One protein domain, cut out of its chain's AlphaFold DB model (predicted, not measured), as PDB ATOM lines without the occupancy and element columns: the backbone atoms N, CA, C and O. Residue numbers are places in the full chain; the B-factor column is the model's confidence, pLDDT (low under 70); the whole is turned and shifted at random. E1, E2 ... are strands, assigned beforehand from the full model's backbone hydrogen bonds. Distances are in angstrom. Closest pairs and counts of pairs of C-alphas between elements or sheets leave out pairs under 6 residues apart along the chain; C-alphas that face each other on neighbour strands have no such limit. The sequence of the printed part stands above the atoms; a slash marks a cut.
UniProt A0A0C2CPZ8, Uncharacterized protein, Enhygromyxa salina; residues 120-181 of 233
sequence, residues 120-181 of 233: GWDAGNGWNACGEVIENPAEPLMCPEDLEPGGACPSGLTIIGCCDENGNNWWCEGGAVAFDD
ATOM      1  N   GLY A 120      38.010  34.234 -18.027       92.31
ATOM      2  CA  GLY A 120      37.115  34.116 -16.890       92.31
ATOM      3  C   GLY A 120      37.869  34.073 -15.575       92.31
ATOM      4  O   GLY A 120      39.083  34.248 -15.521       92.31
ATOM      5  N   TRP A 121      37.122  33.833 -14.509       93.75
ATOM      6  CA  TRP A 121      37.611  33.823 -13.145       93.75
ATOM      7  C   TRP A 121      38.294  32.503 -12.781       93.75
ATOM      8  O   TRP A 121      37.665  31.448 -12.797       93.75
ATOM      9  N   ASP A 122      39.544  32.575 -12.331       91.81
ATOM     10  CA  ASP A 122      40.236  31.463 -11.688       91.81
ATOM     11  C   ASP A 122      39.986  31.515 -10.172       91.81
ATOM     12  O   ASP A 122      40.579  32.310  -9.437       91.81
ATOM     13  N   ALA A 123      39.113  30.636  -9.675       85.75
ATOM     14  CA  ALA A 123      38.795  30.558  -8.247       85.75
ATOM     15  C   ALA A 123      39.964  30.064  -7.375       85.75
ATOM     16  O   ALA A 123      39.978  30.336  -6.172       85.75
ATOM     17  N   GLY A 124      40.931  29.348  -7.952       87.75
ATOM     18  CA  GLY A 124      42.111  28.867  -7.238       87.75
ATOM     19  C   GLY A 124      43.111  29.984  -6.953       87.75
ATOM     20  O   GLY A 124      43.723  29.998  -5.881       87.75
ATOM     21  N   ASN A 125      43.242  30.929  -7.884       88.12
ATOM     22  CA  ASN A 125      44.211  32.017  -7.785       88.12
ATOM     23  C   ASN A 125      43.598  33.385  -7.428       88.12
ATOM     24  O   ASN A 125      44.305  34.255  -6.916       88.12
ATOM     25  N   GLY A 126      42.289  33.565  -7.612       90.81
ATOM     26  CA  GLY A 126      41.565  34.781  -7.230       90.81
ATOM     27  C   GLY A 126      41.713  35.946  -8.212       90.81
ATOM     28  O   GLY A 126      41.688  37.102  -7.786       90.81
ATOM     29  N   TRP A 127      41.892  35.652  -9.499       93.31
ATOM     30  CA  TRP A 127      42.007  36.633 -10.582       93.31
ATOM     31  C   TRP A 127      41.451  36.077 -11.894       93.31
ATOM     32  O   TRP A 127      41.217  34.876 -12.017       93.31
ATOM     33  N   ASN A 128      41.235  36.952 -12.871       91.69
ATOM     34  CA  ASN A 128      40.836  36.567 -14.214       91.69
ATOM     35  C   ASN A 128      42.039  36.046 -15.006       91.69
ATOM     36  O   ASN A 128      43.151  36.567 -14.891       91.69
ATOM     37  N   ALA A 129      41.815  34.998 -15.791       92.44
ATOM     38  CA  ALA A 129      42.845  34.314 -16.554       92.44
ATOM     39  C   ALA A 129      42.294  33.763 -17.871       92.44
ATOM     40  O   ALA A 129      41.091  33.530 -18.031       92.44
ATOM     41  N   CYS A 130      43.207  33.529 -18.813       92.38
ATOM     42  CA  CYS A 130      42.892  32.834 -20.049       92.38
ATOM     43  C   CYS A 130      42.558  31.355 -19.798       92.38
ATOM     44  O   CYS A 130      43.130  30.712 -18.920       92.38
ATOM     45  N   GLY A 131      41.656  30.799 -20.608       89.38
ATOM     46  CA  GLY A 131      41.212  29.402 -20.527       89.38
ATOM     47  C   GLY A 131      40.113  29.136 -19.494       89.38
ATOM     48  O   GLY A 131      39.570  28.031 -19.458       89.38
ATOM     49  N   GLU A 132      39.745  30.144 -18.707       91.62
ATOM     50  CA  GLU A 132      38.658  30.059 -17.739       91.62
ATOM     51  C   GLU A 132      37.313  30.434 -18.367       91.62
ATOM     52  O   GLU A 132      37.219  31.281 -19.255       91.62
ATOM     53  N   VAL A 133      36.248  29.783 -17.891       88.12
ATOM     54  CA  VAL A 133      34.896  29.868 -18.483       88.12
ATOM     55  C   VAL A 133      33.815  30.223 -17.468       88.12
ATOM     56  O   VAL A 133      32.627  30.074 -17.753       88.12
ATOM     57  N   ILE A 134      34.200  30.667 -16.276       89.75
ATOM     58  CA  ILE A 134      33.279  31.084 -15.214       89.75
ATOM     59  C   ILE A 134      33.444  32.575 -14.920       89.75
ATOM     60  O   ILE A 134      34.501  33.147 -15.162       89.75
ATOM     61  N   GLU A 135      32.402  33.215 -14.407       87.56
ATOM     62  CA  GLU A 135      32.413  34.620 -13.999       87.56
ATOM     63  C   GLU A 135      32.277  34.723 -12.482       87.56
ATOM     64  O   GLU A 135      31.447  34.042 -11.883       87.56
ATOM     65  N   ASN A 136      33.044  35.616 -11.853       87.31
ATOM     66  CA  ASN A 136      32.823  35.995 -10.464       87.31
ATOM     67  C   ASN A 136      31.993  37.287 -10.397       87.31
ATOM     68  O   ASN A 136      32.535  38.361 -10.636       87.31
ATOM     69  N   PRO A 137      30.714  37.240  -9.980       81.25
ATOM     70  CA  PRO A 137      29.861  38.428  -9.926       81.25
ATOM     71  C   PRO A 137      30.352  39.524  -8.968       81.25
ATOM     72  O   PRO A 137      29.861  40.653  -9.026       81.25
ATOM     73  N   ALA A 138      31.266  39.200  -8.046       80.62
ATOM     74  CA  ALA A 138      31.866  40.179  -7.144       80.62
ATOM     75  C   ALA A 138      32.959  41.026  -7.821       80.62
ATOM     76  O   ALA A 138      33.209  42.141  -7.366       80.62
ATOM     77  N   GLU A 139      33.569  40.522  -8.896       78.06
ATOM     78  CA  GLU A 139      34.671  41.156  -9.622       78.06
ATOM     79  C   GLU A 139      34.261  41.317 -11.096       78.06
ATOM     80  O   GLU A 139      34.294  40.348 -11.854       78.06
ATOM     81  N   PRO A 140      33.814  42.516 -11.521       70.06
ATOM     82  CA  PRO A 140      33.269  42.717 -12.857       70.06
ATOM     83  C   PRO A 140      34.287  42.357 -13.936       70.06
ATOM     84  O   PRO A 140      35.398  42.881 -13.939       70.06
ATOM     85  N   LEU A 141      33.871  41.545 -14.907       77.94
ATOM     86  CA  LEU A 141      34.736  41.165 -16.021       77.94
ATOM     87  C   LEU A 141      35.014  42.322 -16.991       77.94
ATOM     88  O   LEU A 141      35.919  42.202 -17.793       77.94
ATOM     89  N   MET A 142      34.292  43.444 -16.937       81.88
ATOM     90  CA  MET A 142      34.450  44.522 -17.922       81.88
ATOM     91  C   MET A 142      35.745  45.315 -17.734       81.88
ATOM     92  O   MET A 142      35.932  46.003 -16.726       81.88
ATOM     93  N   CYS A 143      36.585  45.296 -18.762       89.38
ATOM     94  CA  CYS A 143      37.773  46.129 -18.819       89.38
ATOM     95  C   CYS A 143      37.463  47.622 -19.011       89.38
ATOM     96  O   CYS A 143      36.482  47.974 -19.671       89.38
ATOM     97  N   PRO A 144      38.303  48.525 -18.462       88.81
ATOM     98  CA  PRO A 144      38.299  49.929 -18.855       88.81
ATOM     99  C   PRO A 144      38.471  50.089 -20.370       88.81
ATOM    100  O   PRO A 144      39.113  49.267 -21.017       88.81
ATOM    101  N   GLU A 145      37.919  51.165 -20.928       86.00
ATOM    102  CA  GLU A 145      38.169  51.534 -22.323       86.00
ATOM    103  C   GLU A 145      39.628  51.996 -22.504       86.00
ATOM    104  O   GLU A 145      40.259  52.471 -21.555       86.00
ATOM    105  N   ASP A 146      40.137  51.885 -23.734       84.88
ATOM    106  CA  ASP A 146      41.457  52.379 -24.152       84.88
ATOM    107  C   ASP A 146      42.645  51.773 -23.372       84.88
ATOM    108  O   ASP A 146      43.533  52.484 -22.895       84.88
ATOM    109  N   LEU A 147      42.675  50.443 -23.233       90.12
ATOM    110  CA  LEU A 147      43.833  49.733 -22.687       90.12
ATOM    111  C   LEU A 147      44.953  49.616 -23.725       90.12
ATOM    112  O   LEU A 147      44.759  49.089 -24.817       90.12
ATOM    113  N   GLU A 148      46.145  50.079 -23.353       90.81
ATOM    114  CA  GLU A 148      47.362  49.960 -24.155       90.81
ATOM    115  C   GLU A 148      48.386  49.108 -23.389       90.81
ATOM    116  O   GLU A 148      48.746  49.488 -22.269       90.81
ATOM    117  N   PRO A 149      48.878  47.984 -23.949       92.62
ATOM    118  CA  PRO A 149      49.933  47.186 -23.322       92.62
ATOM    119  C   PRO A 149      51.164  48.037 -22.974       92.62
ATOM    120  O   PRO A 149      51.610  48.865 -23.766       92.62
ATOM    121  N   GLY A 150      51.695  47.878 -21.761       92.69
ATOM    122  CA  GLY A 150      52.805  48.681 -21.233       92.69
ATOM    123  C   GLY A 150      52.435  50.116 -20.827       92.69
ATOM    124  O   GLY A 150      53.253  50.816 -20.221       92.69
ATOM    125  N   GLY A 151      51.208  50.563 -21.112       93.62
ATOM    126  CA  GLY A 151      50.684  51.864 -20.705       93.62
ATOM    127  C   GLY A 151      50.492  51.984 -19.191       93.62
ATOM    128  O   GLY A 151      50.562  51.007 -18.451       93.62
ATOM    129  N   ALA A 152      50.229  53.195 -18.698       94.50
ATOM    130  CA  ALA A 152      49.951  53.405 -17.277       94.50
ATOM    131  C   ALA A 152      48.603  52.785 -16.879       94.50
ATOM    132  O   ALA A 152      47.612  52.960 -17.586       94.50
ATOM    133  N   CYS A 153      48.538  52.139 -15.713       93.56
ATOM    134  CA  CYS A 153      47.290  51.524 -15.263       93.56
ATOM    135  C   CYS A 153      46.150  52.547 -15.109       93.56
ATOM    136  O   CYS A 153      46.271  53.489 -14.309       93.56
ATOM    137  N   PRO A 154      45.016  52.359 -15.805       91.75
ATOM    138  CA  PRO A 154      43.853  53.209 -15.625       91.75
ATOM    139  C   PRO A 154      43.162  52.924 -14.288       91.75
ATOM    140  O   PRO A 154      43.356  51.895 -13.638       91.75
ATOM    141  N   SER A 155      42.302  53.852 -13.869       89.25
ATOM    142  CA  SER A 155      41.447  53.624 -12.702       89.25
ATOM    143  C   SER A 155      40.459  52.493 -12.984       89.25
ATOM    144  O   SER A 155      39.696  52.573 -13.940       89.25
ATOM    145  N   GLY A 156      40.448  51.477 -12.122       85.88
ATOM    146  CA  GLY A 156      39.560  50.317 -12.244       85.88
ATOM    147  C   GLY A 156      40.255  49.053 -12.742       85.88
ATOM    148  O   GLY A 156      39.747  47.972 -12.475       85.88
ATOM    149  N   LEU A 157      41.439  49.161 -13.356       91.25
ATOM    150  CA  LEU A 157      42.263  47.994 -13.662       91.25
ATOM    151  C   LEU A 157      43.147  47.660 -12.459       91.25
ATOM    152  O   LEU A 157      43.891  48.507 -11.960       91.25
ATOM    153  N   THR A 158      43.059  46.425 -11.979       92.94
ATOM    154  CA  THR A 158      43.842  45.939 -10.837       92.94
ATOM    155  C   THR A 158      44.586  44.661 -11.214       92.94
ATOM    156  O   THR A 158      44.488  44.197 -12.347       92.94
ATOM    157  N   ILE A 159      45.316  44.083 -10.260       92.62
ATOM    158  CA  ILE A 159      45.972  42.782 -10.430       92.62
ATOM    159  C   ILE A 159      44.974  41.628 -10.617       92.62
ATOM    160  O   ILE A 159      45.353  40.574 -11.102       92.62
ATOM    161  N   ILE A 160      43.703  41.825 -10.243       93.31
ATOM    162  CA  ILE A 160      42.627  40.848 -10.466       93.31
ATOM    163  C   ILE A 160      42.358  40.675 -11.965       93.31
ATOM    164  O   ILE A 160      41.958  39.605 -12.402       93.31
ATOM    165  N   GLY A 161      42.599  41.721 -12.751       93.00
ATOM    166  CA  GLY A 161      42.364  41.725 -14.183       93.00
ATOM    167  C   GLY A 161      40.892  41.747 -14.592       93.00
ATOM    168  O   GLY A 161      39.992  41.844 -13.757       93.00
ATOM    169  N   CYS A 162      40.650  41.704 -15.893       93.25
ATOM    170  CA  CYS A 162      39.344  41.805 -16.535       93.25
ATOM    171  C   CYS A 162      39.391  41.132 -17.913       93.25
ATOM    172  O   CYS A 162      40.468  40.910 -18.462       93.25
ATOM    173  N   CYS A 163      38.220  40.854 -18.479       92.38
ATOM    174  CA  CYS A 163      38.051  40.266 -19.797       92.38
ATOM    175  C   CYS A 163      37.422  41.271 -20.777       92.38
ATOM    176  O   CYS A 163      36.393  41.886 -20.487       92.38
ATOM    177  N   ASP A 164      38.021  41.447 -21.952       89.94
ATOM    178  CA  ASP A 164      37.445  42.302 -22.997       89.94
ATOM    179  C   ASP A 164      36.420  41.553 -23.876       89.94
ATOM    180  O   ASP A 164      36.205  40.350 -23.745       89.94
ATOM    181  N   GLU A 165      35.777  42.267 -24.808       86.56
ATOM    182  CA  GLU A 165      34.800  41.686 -25.745       86.56
ATOM    183  C   GLU A 165      35.381  40.627 -26.689       86.56
ATOM    184  O   GLU A 165      34.637  39.785 -27.198       86.56
ATOM    185  N   ASN A 166      36.695  40.650 -26.899       86.62
ATOM    186  CA  ASN A 166      37.409  39.659 -27.694       86.62
ATOM    187  C   ASN A 166      37.776  38.429 -26.851       86.62
ATOM    188  O   ASN A 166      38.247  37.433 -27.391       86.62
ATOM    189  N   GLY A 167      37.519  38.470 -25.543       88.12
ATOM    190  CA  GLY A 167      37.851  37.422 -24.600       88.12
ATOM    191  C   GLY A 167      39.320  37.399 -24.217       88.12
ATOM    192  O   GLY A 167      39.790  36.334 -23.847       88.12
ATOM    193  N   ASN A 168      40.023  38.528 -24.284       90.06
ATOM    194  CA  ASN A 168      41.389  38.645 -23.784       90.06
ATOM    195  C   ASN A 168      41.422  39.077 -22.323       90.06
ATOM    196  O   ASN A 168      40.537  39.811 -21.875       90.06
ATOM    197  N   ASN A 169      42.483  38.693 -21.619       92.75
ATOM    198  CA  ASN A 169      42.703  39.080 -20.235       92.75
ATOM    199  C   ASN A 169      43.608  40.313 -20.151       92.75
ATOM    200  O   ASN A 169      44.676  40.365 -20.758       92.75
ATOM    201  N   TRP A 170      43.214  41.281 -19.335       94.62
ATOM    202  CA  TRP A 170      43.992  42.487 -19.072       94.62
ATOM    203  C   TRP A 170      44.132  42.699 -17.576       94.62
ATOM    204  O   TRP A 170      43.151  42.578 -16.852       94.62
ATOM    205  N   TRP A 171      45.308  43.099 -17.097       95.12
ATOM    206  CA  TRP A 171      45.518  43.409 -15.679       95.12
ATOM    207  C   TRP A 171      46.536  44.524 -15.476       95.12
ATOM    208  O   TRP A 171      47.250  44.938 -16.383       95.12
ATOM    209  N   CYS A 172      46.577  45.055 -14.259       94.81
ATOM    210  CA  CYS A 172      47.568  46.041 -13.859       94.81
ATOM    211  C   CYS A 172      48.604  45.390 -12.950       94.81
ATOM    212  O   CYS A 172      48.277  44.962 -11.840       94.81
ATOM    213  N   GLU A 173      49.864  45.410 -13.371       94.81
ATOM    214  CA  GLU A 173      50.988  44.948 -12.565       94.81
ATOM    215  C   GLU A 173      52.133  45.958 -12.622       94.81
ATOM    216  O   GLU A 173      52.455  46.523 -13.661       94.81
ATOM    217  N   GLY A 174      52.733  46.265 -11.469       93.25
ATOM    218  CA  GLY A 174      53.874  47.185 -11.419       93.25
ATOM    219  C   GLY A 174      53.580  48.621 -11.891       93.25
ATOM    220  O   GLY A 174      54.513  49.396 -12.074       93.25
ATOM    221  N   GLY A 175      52.306  48.997 -12.056       93.06
ATOM    222  CA  GLY A 175      51.894  50.296 -12.599       93.06
ATOM    223  C   GLY A 175      51.790  50.340 -14.127       93.06
ATOM    224  O   GLY A 175      51.456  51.403 -14.658       93.06
ATOM    225  N   ALA A 176      52.019  49.212 -14.800       95.56
ATOM    226  CA  ALA A 176      51.823  49.042 -16.228       95.56
ATOM    227  C   ALA A 176      50.634  48.114 -16.524       95.56
ATOM    228  O   ALA A 176      50.337  47.188 -15.764       95.56
ATOM    229  N   VAL A 177      49.949  48.382 -17.631       95.62
ATOM    230  CA  VAL A 177      48.928  47.495 -18.190       95.62
ATOM    231  C   VAL A 177      49.631  46.289 -18.801       95.62
ATOM    232  O   VAL A 177      50.483  46.433 -19.678       95.62
ATOM    233  N   ALA A 178      49.262  45.107 -18.336       94.75
ATOM    234  CA  ALA A 178      49.648  43.830 -18.900       94.75
ATOM    235  C   ALA A 178      48.429  43.175 -19.565       94.75
ATOM    236  O   ALA A 178      47.278  43.525 -19.281       94.75
ATOM    237  N   PHE A 179      48.709  42.270 -20.492       92.75
ATOM    238  CA  PHE A 179      47.737  41.700 -21.409       92.75
ATOM    239  C   PHE A 179      48.118  40.262 -21.745       92.75
ATOM    240  O   PHE A 179      49.306  39.965 -21.885       92.75
ATOM    241  N   ASP A 180      47.111  39.409 -21.901       93.38
ATOM    242  CA  ASP A 180      47.238  38.053 -22.420       93.38
ATOM    243  C   ASP A 180      46.119  37.808 -23.444       93.38
ATOM    244  O   ASP A 180      44.932  37.991 -23.148       93.38
ATOM    245  N   ASP A 181      46.509  37.433 -24.662       91.44
ATOM    246  CA  ASP A 181      45.583  37.095 -25.744       91.44
ATOM    247  C   ASP A 181      45.074  35.672 -25.522       91.44
ATOM    248  O   ASP A 181      45.799  34.690 -25.704       91.44
TER     249      ASP A 181
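Overview. This is residues 120 to 181 of the 233 residues of an uncharacterized protein of Enhygromyxa salina (UniProt A0A0C2CPZ8). Little regular structure: two small strand hairpins, E3 with E4 and E1 with E2, joined by a long loop, residues 131 to 168. The 62 printed residues include four named strands, E1 to E4 along the chain, in two antiparallel sheets; the class is all strand. It is compact, radius of gyration of the C-alphas 10.5 A, spanning 27 by 21 by 17 A.

Along the chain. E3, residues 169 to 173, is 12.7 A long, and E4, residues 176 to 180, 13.4 A; C-alpha 180 is at (47.238, 38.053, -22.420). E1, residues 120 to 122, begins at (37.115, 34.116, -16.890); E2 is residues 127 to 130.

Arrangement. Within hydrogen-bond range are N 171 and O 178 of hairpin E3 and E4, 3.0 A, and N 122 and O 127 of hairpin E1 and E2, 2.9 A. The closest C-alphas of E2 and E3, Ala 129 and Asn 169, are 6.0 A apart.

Size, cuts and confidence. The E2 to E3 link is long. The printed part has no cut; no printed residue is under pLDDT 70.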